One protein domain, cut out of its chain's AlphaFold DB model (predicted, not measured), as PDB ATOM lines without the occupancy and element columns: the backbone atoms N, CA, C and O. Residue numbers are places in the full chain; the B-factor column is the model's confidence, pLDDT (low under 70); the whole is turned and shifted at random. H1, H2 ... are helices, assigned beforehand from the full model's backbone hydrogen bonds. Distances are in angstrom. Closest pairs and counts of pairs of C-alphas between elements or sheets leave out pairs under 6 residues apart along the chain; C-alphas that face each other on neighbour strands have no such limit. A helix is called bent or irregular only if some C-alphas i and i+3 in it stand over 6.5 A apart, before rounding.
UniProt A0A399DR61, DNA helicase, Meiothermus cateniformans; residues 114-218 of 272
ATOM      1  N   GLN A 114     -33.194  26.684 -23.885       88.38
ATOM      2  CA  GLN A 114     -32.717  25.940 -22.723       88.38
ATOM      3  C   GLN A 114     -33.341  26.474 -21.432       88.38
ATOM      4  O   GLN A 114     -33.703  25.687 -20.561       88.38
ATOM      5  N   VAL A 115     -33.502  27.797 -21.322       90.50
ATOM      6  CA  VAL A 115     -34.173  28.418 -20.174       90.50
ATOM      7  C   VAL A 115     -35.631  27.977 -20.098       90.50
ATOM      8  O   VAL A 115     -36.062  27.513 -19.047       90.50
ATOM      9  N   LEU A 116     -36.390  28.060 -21.196       89.88
ATOM     10  CA  LEU A 116     -37.801  27.662 -21.210       89.88
ATOM     11  C   LEU A 116     -37.986  26.168 -20.928       89.88
ATOM     12  O   LEU A 116     -38.888  25.792 -20.183       89.88
ATOM     13  N   GLU A 117     -37.119  25.318 -21.479       89.62
ATOM     14  CA  GLU A 117     -37.137  23.884 -21.194       89.62
ATOM     15  C   GLU A 117     -36.846  23.602 -19.711       89.62
ATOM     16  O   GLU A 117     -37.531  22.792 -19.085       89.62
ATOM     17  N   ALA A 118     -35.858  24.289 -19.127       91.00
ATOM     18  CA  ALA A 118     -35.530  24.161 -17.711       91.00
ATOM     19  C   ALA A 118     -36.676  24.651 -16.817       91.00
ATOM     20  O   ALA A 118     -37.039  23.951 -15.875       91.00
ATOM     21  N   VAL A 119     -37.279  25.801 -17.132       91.62
ATOM     22  CA  VAL A 119     -38.449  26.335 -16.416       91.62
ATOM     23  C   VAL A 119     -39.614  25.353 -16.479       91.62
ATOM     24  O   VAL A 119     -40.228  25.094 -15.449       91.62
ATOM     25  N   GLY A 120     -39.891  24.763 -17.646       91.25
ATOM     26  CA  GLY A 120     -40.937  23.750 -17.794       91.25
ATOM     27  C   GLY A 120     -40.686  22.524 -16.915       91.25
ATOM     28  O   GLY A 120     -41.547  22.150 -16.125       91.25
ATOM     29  N   ARG A 121     -39.479  21.946 -16.989       91.94
ATOM     30  CA  ARG A 121     -39.108  20.753 -16.207       91.94
ATOM     31  C   ARG A 121     -39.107  21.002 -14.698       91.94
ATOM     32  O   ARG A 121     -39.617  20.181 -13.942       91.94
ATOM     33  N   VAL A 122     -38.519  22.115 -14.256       94.56
ATOM     34  CA  VAL A 122     -38.458  22.486 -12.834       94.56
ATOM     35  C   VAL A 122     -39.850  22.840 -12.319       94.56
ATOM     36  O   VAL A 122     -40.240  22.360 -11.260       94.56
ATOM     37  N   GLY A 123     -40.615  23.631 -13.074       91.94
ATOM     38  CA  GLY A 123     -41.968  24.038 -12.704       91.94
ATOM     39  C   GLY A 123     -42.920  22.854 -12.553       91.94
ATOM     40  O   GLY A 123     -43.629  22.775 -11.554       91.94
ATOM     41  N   GLU A 124     -42.889  21.904 -13.494       91.75
ATOM     42  CA  GLU A 124     -43.652  20.654 -13.389       91.75
ATOM     43  C   GLU A 124     -43.262  19.882 -12.122       91.75
ATOM     44  O   GLU A 124     -44.124  19.538 -11.316       91.75
ATOM     45  N   ALA A 125     -41.961  19.679 -11.894       93.88
ATOM     46  CA  ALA A 125     -41.466  18.904 -10.762       93.88
ATOM     47  C   ALA A 125     -41.782  19.541  -9.391       93.88
ATOM     48  O   ALA A 125     -42.091  18.822  -8.444       93.88
ATOM     49  N   LEU A 126     -41.757  20.874  -9.267       92.31
ATOM     50  CA  LEU A 126     -42.129  21.579  -8.027       92.31
ATOM     51  C   LEU A 126     -43.620  21.415  -7.666       92.31
ATOM     52  O   LEU A 126     -43.996  21.548  -6.496       92.31
ATOM     53  N   GLY A 127     -44.472  21.134  -8.658       90.75
ATOM     54  CA  GLY A 127     -45.905  20.899  -8.476       90.75
ATOM     55  C   GLY A 127     -46.280  19.465  -8.089       90.75
ATOM     56  O   GLY A 127     -47.443  19.219  -7.777       90.75
ATOM     57  N   MET A 128     -45.334  18.523  -8.110       93.50
ATOM     58  CA  MET A 128     -45.577  17.099  -7.848       93.50
ATOM     59  C   MET A 128     -45.334  16.723  -6.384       93.50
ATOM     60  O   MET A 128     -44.687  17.455  -5.637       93.50
ATOM     61  N   LYS A 129     -45.796  15.538  -5.969       94.44
ATOM     62  CA  LYS A 129     -45.372  14.953  -4.689       94.44
ATOM     63  C   LYS A 129     -43.992  14.318  -4.808       94.44
ATOM     64  O   LYS A 129     -43.613  13.808  -5.862       94.44
ATOM     65  N   ALA A 130     -43.258  14.273  -3.698       93.94
ATOM     66  CA  ALA A 130     -41.924  13.679  -3.677       93.94
ATOM     67  C   ALA A 130     -41.931  12.202  -4.104       93.94
ATOM     68  O   ALA A 130     -41.015  11.780  -4.809       93.94
ATOM     69  N   GLU A 131     -42.954  11.419  -3.747       92.62
ATOM     70  CA  GLU A 131     -43.052  10.013  -4.171       92.62
ATOM     71  C   GLU A 131     -43.233   9.850  -5.691       92.62
ATOM     72  O   GLU A 131     -42.749   8.877  -6.265       92.62
ATOM     73  N   GLU A 132     -43.885  10.812  -6.346       94.56
ATOM     74  CA  GLU A 132     -44.235  10.768  -7.773       94.56
ATOM     75  C   GLU A 132     -43.076  11.208  -8.680       94.56
ATOM     76  O   GLU A 132     -43.064  10.900  -9.871       94.56
ATOM     77  N   LEU A 133     -42.087  11.916  -8.127       96.12
ATOM     78  CA  LEU A 133     -40.940  12.404  -8.888       96.12
ATOM     79  C   LEU A 133     -40.088  11.255  -9.436       96.12
ATOM     80  O   LEU A 133     -39.535  10.451  -8.682       96.12
ATOM     81  N   SER A 134     -39.892  11.240 -10.750       95.75
ATOM     82  CA  SER A 134     -38.908  10.373 -11.403       95.75
ATOM     83  C   SER A 134     -37.467  10.842 -11.157       95.75
ATOM     84  O   SER A 134     -37.223  12.003 -10.825       95.75
ATOM     85  N   THR A 135     -36.484   9.973 -11.420       95.94
ATOM     86  CA  THR A 135     -35.052  10.326 -11.398       95.94
ATOM     87  C   THR A 135     -34.737  11.525 -12.290       95.94
ATOM     88  O   THR A 135     -33.996  12.414 -11.879       95.94
ATOM     89  N   ALA A 136     -35.333  11.587 -13.485       94.25
ATOM     90  CA  ALA A 136     -35.141  12.689 -14.423       94.25
ATOM     91  C   ALA A 136     -35.629  14.029 -13.849       94.25
ATOM     92  O   ALA A 136     -34.942  15.040 -13.970       94.25
ATOM     93  N   GLN A 137     -36.802  14.033 -13.210       96.31
ATOM     94  CA  GLN A 137     -37.388  15.236 -12.616       96.31
ATOM     95  C   GLN A 137     -36.636  15.659 -11.352       96.31
ATOM     96  O   GLN A 137     -36.337  16.839 -11.190       96.31
ATOM     97  N   THR A 138     -36.242  14.713 -10.491       97.19
ATOM     98  CA  THR A 138     -35.390  15.024  -9.331       97.19
ATOM     99  C   THR A 138     -34.036  15.583  -9.772       97.19
ATOM    100  O   THR A 138     -33.561  16.560  -9.199       97.19
ATOM    101  N   LEU A 139     -33.430  15.023 -10.824       95.69
ATOM    102  CA  LEU A 139     -32.191  15.549 -11.391       95.69
ATOM    103  C   LEU A 139     -32.391  16.949 -11.992       95.69
ATOM    104  O   LEU A 139     -31.543  17.819 -11.807       95.69
ATOM    105  N   ALA A 140     -33.517  17.193 -12.668       94.38
ATOM    106  CA  ALA A 140     -33.851  18.510 -13.203       94.38
ATOM    107  C   ALA A 140     -34.003  19.562 -12.093       94.38
ATOM    108  O   ALA A 140     -33.524  20.678 -12.265       94.38
ATOM    109  N   LEU A 141     -34.596  19.210 -10.948       96.00
ATOM    110  CA  LEU A 141     -34.635  20.078  -9.765       96.00
ATOM    111  C   LEU A 141     -33.226  20.355  -9.228       96.00
ATOM    112  O   LEU A 141     -32.858  21.514  -9.030       96.00
ATOM    113  N   ALA A 142     -32.421  19.302  -9.064       95.56
ATOM    114  CA  ALA A 142     -31.057  19.394  -8.549       95.56
ATOM    115  C   ALA A 142     -30.150  20.286  -9.419       95.56
ATOM    116  O   ALA A 142     -29.349  21.051  -8.892       95.56
ATOM    117  N   GLN A 143     -30.289  20.218 -10.746       91.94
ATOM    118  CA  GLN A 143     -29.502  21.015 -11.695       91.94
ATOM    119  C   GLN A 143     -30.101  22.403 -11.961       91.94
ATOM    120  O   GLN A 143     -29.376  23.377 -12.163       91.94
ATOM    121  N   GLY A 144     -31.424  22.466 -12.092       90.00
ATOM    122  CA  GLY A 144     -32.134  23.585 -12.697       90.00
ATOM    123  C   GLY A 144     -32.434  24.710 -11.722       90.00
ATOM    124  O   GLY A 144     -32.365  25.866 -12.122       90.00
ATOM    125  N   ALA A 145     -32.703  24.401 -10.449       90.06
ATOM    126  CA  ALA A 145     -33.081  25.412  -9.461       90.06
ATOM    127  C   ALA A 145     -32.020  26.515  -9.304       90.06
ATOM    128  O   ALA A 145     -32.352  27.697  -9.368       90.06
ATOM    129  N   HIS A 146     -30.747  26.127  -9.186       88.94
ATOM    130  CA  HIS A 146     -29.632  27.071  -9.088       88.94
ATOM    131  C   HIS A 146     -29.401  27.837 -10.396       88.94
ATOM    132  O   HIS A 146     -29.263  29.054 -10.403       88.94
ATOM    133  N   LYS A 147     -29.430  27.138 -11.540       88.12
ATOM    134  CA  LYS A 147     -29.240  27.769 -12.858       88.12
ATOM    135  C   LYS A 147     -30.306  28.814 -13.179       88.12
ATOM    136  O   LYS A 147     -30.026  29.765 -13.898       88.12
ATOM    137  N   LEU A 148     -31.519  28.614 -12.672       91.50
ATOM    138  CA  LEU A 148     -32.639  29.536 -12.832       91.50
ATOM    139  C   LEU A 148     -32.660  30.651 -11.775       91.50
ATOM    140  O   LEU A 148     -33.546  31.501 -11.829       91.50
ATOM    141  N   GLY A 149     -31.719  30.665 -10.826       90.38
ATOM    142  CA  GLY A 149     -31.678  31.674  -9.768       90.38
ATOM    143  C   GLY A 149     -32.887  31.608  -8.825       90.38
ATOM    144  O   GLY A 149     -33.417  32.641  -8.408       90.38
ATOM    145  N   LEU A 150     -33.402  30.402  -8.549       90.44
ATOM    146  CA  LEU A 150     -34.613  30.206  -7.743       90.44
ATOM    147  C   LEU A 150     -34.350  30.172  -6.233       90.44
ATOM    148  O   LEU A 150     -35.259  29.840  -5.476       90.44
ATOM    149  N   GLU A 151     -33.155  30.533  -5.766       88.44
ATOM    150  CA  GLU A 151     -32.759  30.443  -4.355       88.44
ATOM    151  C   GLU A 151     -33.753  31.162  -3.448       88.44
ATOM    152  O   GLU A 151     -34.363  30.578  -2.553       88.44
ATOM    153  N   ARG A 152     -33.994  32.439  -3.752       87.81
ATOM    154  CA  ARG A 152     -34.909  33.267  -2.971       87.81
ATOM    155  C   ARG A 152     -36.337  32.730  -3.013       87.81
ATOM    156  O   ARG A 152     -37.023  32.778  -1.998       87.81
ATOM    157  N   PHE A 153     -36.785  32.234  -4.164       90.06
ATOM    158  CA  PHE A 153     -38.118  31.649  -4.284       90.06
ATOM    159  C   PHE A 153     -38.246  30.417  -3.385       90.06
ATOM    160  O   PHE A 153     -39.159  30.358  -2.565       90.06
ATOM    161  N   LEU A 154     -37.304  29.479  -3.491       90.50
ATOM    162  CA  LEU A 154     -37.310  28.235  -2.730       90.50
ATOM    163  C   LEU A 154     -37.245  28.480  -1.219       90.50
ATOM    164  O   LEU A 154     -37.969  27.828  -0.478       90.50
ATOM    165  N   HIS A 155     -36.438  29.442  -0.764       83.50
ATOM    166  CA  HIS A 155     -36.252  29.696   0.671       83.50
ATOM    167  C   HIS A 155     -37.289  30.633   1.283       83.50
ATOM    168  O   HIS A 155     -37.603  30.509   2.460       83.50
ATOM    169  N   SER A 156     -37.785  31.611   0.523       85.44
ATOM    170  CA  SER A 156     -38.658  32.658   1.076       85.44
ATOM    171  C   SER A 156     -40.132  32.466   0.740       85.44
ATOM    172  O   SER A 156     -40.976  32.960   1.482       85.44
ATOM    173  N   TRP A 157     -40.456  31.824  -0.387       84.56
ATOM    174  CA  TRP A 157     -41.811  31.854  -0.955       84.56
ATOM    175  C   TRP A 157     -42.413  30.478  -1.227       84.56
ATOM    176  O   TRP A 157     -43.638  30.356  -1.257       84.56
ATOM    177  N   TRP A 158     -41.601  29.437  -1.403       90.12
ATOM    178  CA  TRP A 158     -42.112  28.096  -1.649       90.12
ATOM    179  C   TRP A 158     -42.577  27.418  -0.355       90.12
ATOM    180  O   TRP A 158     -41.855  26.655   0.278       90.12
ATOM    181  N   ASN A 159     -43.820  27.705   0.026       82.31
ATOM    182  CA  ASN A 159     -44.465  27.179   1.229       82.31
ATOM    183  C   ASN A 159     -45.461  26.049   0.904       82.31
ATOM    184  O   ASN A 159     -46.638  26.121   1.255       82.31
ATOM    185  N   ALA A 160     -45.018  25.048   0.144       84.81
ATOM    186  CA  ALA A 160     -45.853  23.908  -0.226       84.81
ATOM    187  C   ALA A 160     -45.605  22.718   0.714       84.81
ATOM    188  O   ALA A 160     -44.472  22.503   1.138       84.81
ATOM    189  N   GLU A 161     -46.628  21.902   0.989       86.56
ATOM    190  CA  GLU A 161     -46.487  20.703   1.838       86.56
ATOM    191  C   GLU A 161     -45.409  19.742   1.306       86.56
ATOM    192  O   GLU A 161     -44.696  19.103   2.078       86.56
ATOM    193  N   GLN A 162     -45.232  19.685  -0.018       88.81
ATOM    194  CA  GLN A 162     -44.207  18.862  -0.656       88.81
ATOM    195  C   GLN A 162     -42.778  19.426  -0.572       88.81
ATOM    196  O   GLN A 162     -41.846  18.720  -0.957       88.81
ATOM    197  N   ALA A 163     -42.569  20.659  -0.096       92.56
ATOM    198  CA  ALA A 163     -41.274  21.336  -0.196       92.56
ATOM    199  C   ALA A 163     -40.149  20.582   0.530       92.56
ATOM    200  O   ALA A 163     -39.132  20.234  -0.071       92.56
ATOM    201  N   GLN A 164     -40.374  20.250   1.804       93.44
ATOM    202  CA  GLN A 164     -39.426  19.483   2.614       93.44
ATOM    203  C   GLN A 164     -39.204  18.051   2.081       93.44
ATOM    204  O   GLN A 164     -38.045  17.670   1.891       93.44
ATOM    205  N   PRO A 165     -40.253  17.260   1.756       95.06
ATOM    206  CA  PRO A 165     -40.083  15.950   1.122       95.06
ATOM    207  C   PRO A 165     -39.279  15.975  -0.186       95.06
ATOM    208  O   PRO A 165     -38.452  15.089  -0.424       95.06
ATOM    209  N   ILE A 166     -39.498  16.981  -1.039       96.25
ATOM    210  CA  ILE A 166     -38.750  17.139  -2.291       96.25
ATOM    211  C   ILE A 166     -37.293  17.486  -2.000       96.25
ATOM    212  O   ILE A 166     -36.409  16.868  -2.592       96.25
ATOM    213  N   ALA A 167     -37.031  18.417  -1.081       96.19
ATOM    214  CA  ALA A 167     -35.669  18.768  -0.691       96.19
ATOM    215  C   ALA A 167     -34.903  17.544  -0.170       96.19
ATOM    216  O   ALA A 167     -33.812  17.249  -0.658       96.19
ATOM    217  N   ALA A 168     -35.521  16.750   0.707       96.81
ATOM    218  CA  ALA A 168     -34.950  15.496   1.188       96.81
ATOM    219  C   ALA A 168     -34.633  14.533   0.028       96.81
ATOM    220  O   ALA A 168     -33.536  13.976  -0.041       96.81
ATOM    221  N   LYS A 169     -35.553  14.381  -0.937       97.75
ATOM    222  CA  LYS A 169     -35.348  13.532  -2.122       97.75
ATOM    223  C   LYS A 169     -34.210  14.022  -3.021       97.75
ATOM    224  O   LYS A 169     -33.409  13.209  -3.485       97.75
ATOM    225  N   VAL A 170     -34.101  15.329  -3.246       97.44
ATOM    226  CA  VAL A 170     -32.996  15.920  -4.015       97.44
ATOM    227  C   VAL A 170     -31.659  15.693  -3.305       97.44
ATOM    228  O   VAL A 170     -30.697  15.263  -3.941       97.44
ATOM    229  N   LEU A 171     -31.593  15.876  -1.984       97.88
ATOM    230  CA  LEU A 171     -30.381  15.607  -1.203       97.88
ATOM    231  C   LEU A 171     -29.973  14.126  -1.240       97.88
ATOM    232  O   LEU A 171     -28.783  13.819  -1.342       97.88
ATOM    233  N   ARG A 172     -30.935  13.192  -1.257       97.81
ATOM    234  CA  ARG A 172     -30.640  11.767  -1.494       97.81
ATOM    235  C   ARG A 172     -30.039  11.519  -2.879       97.81
ATOM    236  O   ARG A 172     -29.116  10.708  -2.993       97.81
ATOM    237  N   LEU A 173     -30.504  12.223  -3.916       97.75
ATOM    238  CA  LEU A 173     -29.909  12.153  -5.257       97.75
ATOM    239  C   LEU A 173     -28.453  12.639  -5.241       97.75
ATOM    240  O   LEU A 173     -27.588  11.948  -5.782       97.75
ATOM    241  N   PHE A 174     -28.161  13.758  -4.567       97.62
ATOM    242  CA  PHE A 174     -26.783  14.232  -4.368       97.62
ATOM    243  C   PHE A 174     -25.922  13.179  -3.662       97.62
ATOM    244  O   PHE A 174     -24.877  12.803  -4.187       97.62
ATOM    245  N   ALA A 175     -26.384  12.622  -2.540       96.06
ATOM    246  CA  ALA A 175     -25.654  11.588  -1.804       96.06
ATOM    247  C   ALA A 175     -25.435  10.306  -2.632       96.06
ATOM    248  O   ALA A 175     -24.416   9.619  -2.511       96.06
ATOM    249  N   ARG A 176     -26.389   9.942  -3.498       95.62
ATOM    250  CA  ARG A 176     -26.258   8.809  -4.426       95.62
ATOM    251  C   ARG A 176     -25.252   9.087  -5.544       95.62
ATOM    252  O   ARG A 176     -24.513   8.169  -5.915       95.62
ATOM    253  N   ALA A 177     -25.238  10.298  -6.091       95.56
ATOM    254  CA  ALA A 177     -24.281  10.715  -7.110       95.56
ATOM    255  C   ALA A 177     -22.863  10.831  -6.531       95.56
ATOM    256  O   ALA A 177     -21.915  10.361  -7.152       95.56
ATOM    257  N   GLU A 178     -22.724  11.369  -5.319       95.31
ATOM    258  CA  GLU A 178     -21.461  11.492  -4.587       95.31
ATOM    259  C   GLU A 178     -20.822  10.126  -4.320       95.31
ATOM    260  O   GLU A 178     -19.682   9.893  -4.716       95.31
ATOM    261  N   ARG A 179     -21.586   9.166  -3.775       94.06
ATOM    262  CA  ARG A 179     -21.109   7.786  -3.550       94.06
ATOM    263  C   ARG A 179     -20.630   7.082  -4.823       94.06
ATOM    264  O   ARG A 179     -19.800   6.183  -4.740       94.06
ATOM    265  N   ALA A 180     -21.165   7.460  -5.982       92.69
ATOM    266  CA  ALA A 180     -20.775   6.897  -7.271       92.69
ATOM    267  C   ALA A 180     -19.726   7.730  -8.027       92.69
ATOM    268  O   ALA A 180     -19.302   7.320  -9.104       92.69
ATOM    269  N   GLY A 181     -19.306   8.883  -7.492       93.44
ATOM    270  CA  GLY A 181     -18.377   9.792  -8.167       93.44
ATOM    271  C   GLY A 181     -18.963  10.453  -9.420       93.44
ATOM    272  O   GLY A 181     -18.240  10.720 -10.374       93.44
ATOM    273  N   TRP A 182     -20.278  10.679  -9.459       94.50
ATOM    274  CA  TRP A 182     -21.002  11.172 -10.640       94.50
ATOM    275  C   TRP A 182     -21.396  12.649 -10.577       94.50
ATOM    276  O   TRP A 182     -22.047  13.126 -11.502       94.50
ATOM    277  N   LEU A 183     -21.021  13.381  -9.524       91.94
ATOM    278  CA  LEU A 183     -21.435  14.778  -9.333       91.94
ATOM    279  C   LEU A 183     -21.099  15.659 -10.548       91.94
ATOM    280  O   LEU A 183     -22.000  16.240 -11.148       91.94
ATOM    281  N   GLU A 184     -19.836  15.676 -10.982       89.62
ATOM    282  CA  GLU A 184     -19.407  16.469 -12.143       89.62
ATOM    283  C   GLU A 184     -20.065  16.005 -13.450       89.62
ATOM    284  O   GLU A 184     -20.574  16.819 -14.220       89.62
ATOM    285  N   ALA A 185     -20.122  14.690 -13.686       88.44
ATOM    286  CA  ALA A 185     -20.716  14.108 -14.894       88.44
ATOM    287  C   ALA A 185     -22.230  14.360 -15.006       88.44
ATOM    288  O   ALA A 185     -22.789  14.305 -16.103       88.44
ATOM    289  N   LEU A 186     -22.891  14.628 -13.880       90.06
ATOM    290  CA  LEU A 186     -24.293  15.020 -13.801       90.06
ATOM    291  C   LEU A 186     -24.464  16.538 -13.645       90.06
ATOM    292  O   LEU A 186     -25.592  16.992 -13.493       90.06
ATOM    293  N   GLY A 187     -23.396  17.340 -13.669       90.56
ATOM    294  CA  GLY A 187     -23.482  18.793 -13.488       90.56
ATOM    295  C   GLY A 187     -24.107  19.210 -12.151       90.56
ATOM    296  O   GLY A 187     -24.833  20.202 -12.102       90.56
ATOM    297  N   LEU A 188     -23.875  18.423 -11.100       93.62
ATOM    298  CA  LEU A 188     -24.335  18.666  -9.738       93.62
ATOM    299  C   LEU A 188     -23.241  19.410  -8.972       93.62
ATOM    300  O   LEU A 188     -22.193  18.835  -8.680       93.62
ATOM    301  N   THR A 189     -23.479  20.684  -8.661       93.94
ATOM    302  CA  THR A 189     -22.487  21.539  -7.994       93.94
ATOM    303  C   THR A 189     -22.754  21.664  -6.489       93.94
ATOM    304  O   THR A 189     -23.897  21.478  -6.052       93.94
ATOM    305  N   PRO A 190     -21.731  21.988  -5.675       93.31
ATOM    306  CA  PRO A 190     -21.911  22.266  -4.250       93.31
ATOM    307  C   PRO A 190     -22.889  23.416  -3.977       93.31
ATOM    308  O   PRO A 190     -23.681  23.338  -3.044       93.31
ATOM    309  N   GLU A 191     -22.890  24.454  -4.815       92.50
ATOM    310  CA  GLU A 191     -23.796  25.600  -4.688       92.50
ATOM    311  C   GLU A 191     -25.247  25.156  -4.868       92.50
ATOM    312  O   GLU A 191     -26.107  25.495  -4.058       92.50
ATOM    313  N   ALA A 192     -25.504  24.325  -5.884       93.44
ATOM    314  CA  ALA A 192     -26.822  23.760  -6.119       93.44
ATOM    315  C   ALA A 192     -27.273  22.863  -4.959       93.44
ATOM    316  O   ALA A 192     -28.444  22.902  -4.589       93.44
ATOM    317  N   ARG A 193     -26.357  22.095  -4.351       95.56
ATOM    318  CA  ARG A 193     -26.639  21.286  -3.156       95.56
ATOM    319  C   ARG A 193     -27.039  22.158  -1.965       95.56
ATOM    320  O   ARG A 193     -28.060  21.877  -1.339       95.56
ATOM    321  N   GLY A 194     -26.294  23.234  -1.708       93.56
ATOM    322  CA  GLY A 194     -26.549  24.158  -0.598       93.56
ATOM    323  C   GLY A 194     -27.954  24.768  -0.619       93.56
ATOM    324  O   GLY A 194     -28.535  25.020   0.435       93.56
ATOM    325  N   LEU A 195     -28.556  24.925  -1.805       92.81
ATOM    326  CA  LEU A 195     -29.944  25.387  -1.930       92.81
ATOM    327  C   LEU A 195     -30.940  24.451  -1.262       92.81
ATOM    328  O   LEU A 195     -31.911  24.911  -0.664       92.81
ATOM    329  N   TRP A 196     -30.709  23.149  -1.380       95.00
ATOM    330  CA  TRP A 196     -31.587  22.126  -0.831       95.00
ATOM    331  C   TRP A 196     -31.263  21.833   0.635       95.00
ATOM    332  O   TRP A 196     -32.172  21.535   1.402       95.00
ATOM    333  N   GLU A 197     -30.003  21.986   1.051       94.50
ATOM    334  CA  GLU A 197     -29.594  21.855   2.461       94.50
ATOM    335  C   GLU A 197     -30.215  22.943   3.348       94.50
ATOM    336  O   GLU A 197     -30.549  22.682   4.500       94.50
ATOM    337  N   ALA A 198     -30.465  24.135   2.802       92.75
ATOM    338  CA  ALA A 198     -31.108  25.236   3.521       92.75
ATOM    339  C   ALA A 198     -32.567  24.966   3.948       92.75
ATOM    340  O   ALA A 198     -33.117  25.739   4.730       92.75
ATOM    341  N   PHE A 199     -33.196  23.884   3.470       92.62
ATOM    342  CA  PHE A 199     -34.499  23.435   3.978       92.62
ATOM    343  C   PHE A 199     -34.411  22.779   5.365       92.62
ATOM    344  O   PHE A 199     -35.459  22.530   5.956       92.62
ATOM    345  N   ASP A 200     -33.197  22.506   5.864       92.19
ATOM    346  CA  ASP A 200     -32.927  21.887   7.171       92.19
ATOM    347  C   ASP A 200     -33.674  20.556   7.362       92.19
ATOM    348  O   ASP A 200     -34.318  20.289   8.376       92.19
ATOM    349  N   VAL A 201     -33.634  19.720   6.320       93.25
ATOM    350  CA  VAL A 201     -34.293  18.411   6.295       93.25
ATOM    351  C   VAL A 201     -33.273  17.285   6.318       93.25
ATOM    352  O   VAL A 201     -32.290  17.296   5.576       93.25
ATOM    353  N   GLU A 202     -33.549  16.254   7.113       91.88
ATOM    354  CA  GLU A 202     -32.795  15.009   7.029       91.88
ATOM    355  C   GLU A 202     -33.219  14.229   5.771       91.88
ATOM    356  O   GLU A 202     -34.403  13.915   5.613       91.88
ATOM    357  N   PRO A 203     -32.289  13.872   4.861       90.94
ATOM    358  CA  PRO A 203     -32.644  13.183   3.621       90.94
ATOM    359  C   PRO A 203     -33.288  11.808   3.846       90.94
ATOM    360  O   PRO A 203     -34.054  11.351   2.997       90.94
ATOM    361  N   GLY A 204     -32.980  11.150   4.970       89.62
ATOM    362  CA  GLY A 204     -33.451   9.806   5.304       89.62
ATOM    363  C   GLY A 204     -32.967   8.720   4.338       89.62
ATOM    364  O   GLY A 204     -32.176   8.960   3.419       89.62
ATOM    365  N   GLU A 205     -33.462   7.502   4.539       81.81
ATOM    366  CA  GLU A 205     -33.256   6.397   3.603       81.81
ATOM    367  C   GLU A 205     -34.399   6.386   2.579       81.81
ATOM    368  O   GLU A 205     -35.578   6.330   2.930       81.81
ATOM    369  N   GLY A 206     -34.048   6.518   1.298       85.75
ATOM    370  CA  GLY A 206     -35.007   6.456   0.197       85.75
ATOM    371  C   GLY A 206     -35.589   5.055   0.012       85.75
ATOM    372  O   GLY A 206     -35.176   4.092   0.658       85.75
ATOM    373  N   VAL A 207     -36.529   4.912  -0.922       89.50
ATOM    374  CA  VAL A 207     -37.057   3.585  -1.276       89.50
ATOM    375  C   VAL A 207     -35.984   2.723  -1.949       89.50
ATOM    376  O   VAL A 207     -35.075   3.219  -2.617       89.50
ATOM    377  N   VAL A 208     -36.086   1.402  -1.799       86.62
ATOM    378  CA  VAL A 208     -35.155   0.470  -2.450       86.62
ATOM    379  C   VAL A 208     -35.203   0.668  -3.967       86.62
ATOM    380  O   VAL A 208     -36.267   0.596  -4.577       86.62
ATOM    381  N   GLY A 209     -34.042   0.911  -4.577       86.06
ATOM    382  CA  GLY A 209     -33.934   1.176  -6.014       86.06
ATOM    383  C   GLY A 209     -34.218   2.626  -6.426       86.06
ATOM    384  O   GLY A 209     -34.235   2.907  -7.624       86.06
ATOM    385  N   GLU A 210     -34.397   3.556  -5.481       91.75
ATOM    386  CA  GLU A 210     -34.475   4.988  -5.792       91.75
ATOM    387  C   GLU A 210     -33.222   5.426  -6.576       91.75
ATOM    388  O   GLU A 210     -32.085   5.147  -6.182       91.75
ATOM    389  N   PHE A 211     -33.436   6.078  -7.723       95.81
ATOM    390  CA  PHE A 211     -32.386   6.508  -8.657       95.81
ATOM    391  C   PHE A 211     -31.552   5.375  -9.286       95.81
ATOM    392  O   PHE A 211     -30.409   5.597  -9.696       95.81
ATOM    393  N   ALA A 212     -32.097   4.158  -9.402       91.81
ATOM    394  CA  ALA A 212     -31.423   3.040 -10.076       91.81
ATOM    395  C   ALA A 212     -31.027   3.351 -11.534       91.81
ATOM    396  O   ALA A 212     -30.016   2.853 -12.021       91.81
ATOM    397  N   ASP A 213     -31.787   4.201 -12.220       92.31
ATOM    398  CA  ASP A 213     -31.575   4.608 -13.609       92.31
ATOM    399  C   ASP A 213     -30.742   5.895 -13.768       92.31
ATOM    400  O   ASP A 213     -30.582   6.382 -14.888       92.31
ATOM    401  N   LEU A 214     -30.170   6.433 -12.682       93.12
ATOM    402  CA  LEU A 214     -29.399   7.686 -12.690       93.12
ATOM    403  C   LEU A 214     -28.219   7.666 -13.674       93.12
ATOM    404  O   LEU A 214     -27.893   8.684 -14.280       93.12
ATOM    405  N   GLU A 215     -27.613   6.497 -13.886       90.94
ATOM    406  CA  GLU A 215     -26.508   6.310 -14.835       90.94
ATOM    407  C   GLU A 215     -26.868   6.689 -16.281       90.94
ATOM    408  O   GLU A 215     -25.998   7.086 -17.055       90.94
ATOM    409  N   ARG A 216     -28.156   6.621 -16.653       90.25
ATOM    410  CA  ARG A 216     -28.630   6.959 -18.005       90.25
ATOM    411  C   ARG A 216     -28.465   8.442 -18.331       90.25
ATOM    412  O   ARG A 216     -28.466   8.802 -19.506       90.25
ATOM    413  N   PHE A 217     -28.324   9.276 -17.303       88.75
ATOM    414  CA  PHE A 217     -28.206  10.728 -17.406       88.75
ATOM    415  C   PHE A 217     -26.763  11.223 -17.341       88.75
ATOM    416  O   PHE A 217     -26.536  12.427 -17.449       88.75
ATOM    417  N   LEU A 218     -25.786  10.323 -17.182       85.19
ATOM    418  CA  LEU A 218     -24.379  10.700 -17.224       85.19
ATOM    419  C   LEU A 218     -24.078  11.346 -18.574       85.19
ATOM    420  O   LEU A 218     -24.300  10.743 -19.632       85.19
TER     421      LEU A 218
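What this domain is: This is residues 114 to 218 of the 272 residues of the protein "DNA helicase" of Meiothermus cateniformans (UniProt A0A399DR61). A compact cluster of crossed helices has H2 in its middle, with H1 packed on it and H4 and H5, a helical hairpin, crossing it. H3 lies at the rim near H5, and residues 198 to 213 run round the outside to short H6 by Thr 135 of H2. The 105 printed residues have six named helices, H1 to H6 in chain order, and no named strand: the class is all helix. The radius of gyration of the C-alphas is 12.5 A and the spans are 33 by 30 by 23 A.

Where its parts are: H1, residues 114 to 126, begins at C-alpha (-32.717, 25.940, -22.723) and is 18.0 A long. H2, residues 135 to 147, is 18.4 A long and only just irregular, with C-alphas 143 and 146 6.6 A apart. H3 is residues 151 to 156. H4, residues 163 to 179, is the longest at 24.5 A. H5 is residues 190 to 197, 10.2 A long. H6, residues 214 to 217, ends at C-alpha (-28.206, 10.728, -17.406).

How they stand to each other: The hub is H2. H1 touches it at a steep tilt of 60 degrees, opposite ways, closest at the C-alphas of Val 122 and Leu 141, 5.5 A. Residues 138 to 142 of H2 touch H4 about perpendicular, 82 degrees, closest at the C-alphas of Thr 138 and Val 170, 5.9 A. H4 and H5 touch as a hairpin, closest at the C-alphas of Ala 167 and Trp 196, 5.3 A. Every O i to N i+4 pair is within hydrogen-bond range in H1, H3 and H4, against 7 of 9 in H2 and 3 of 4 in H5; H6 is too short for one.

The domain as a whole: The printed part has no cut. The link H5 to H6 is long, 16 residues. No printed residue has pLDDT under 70.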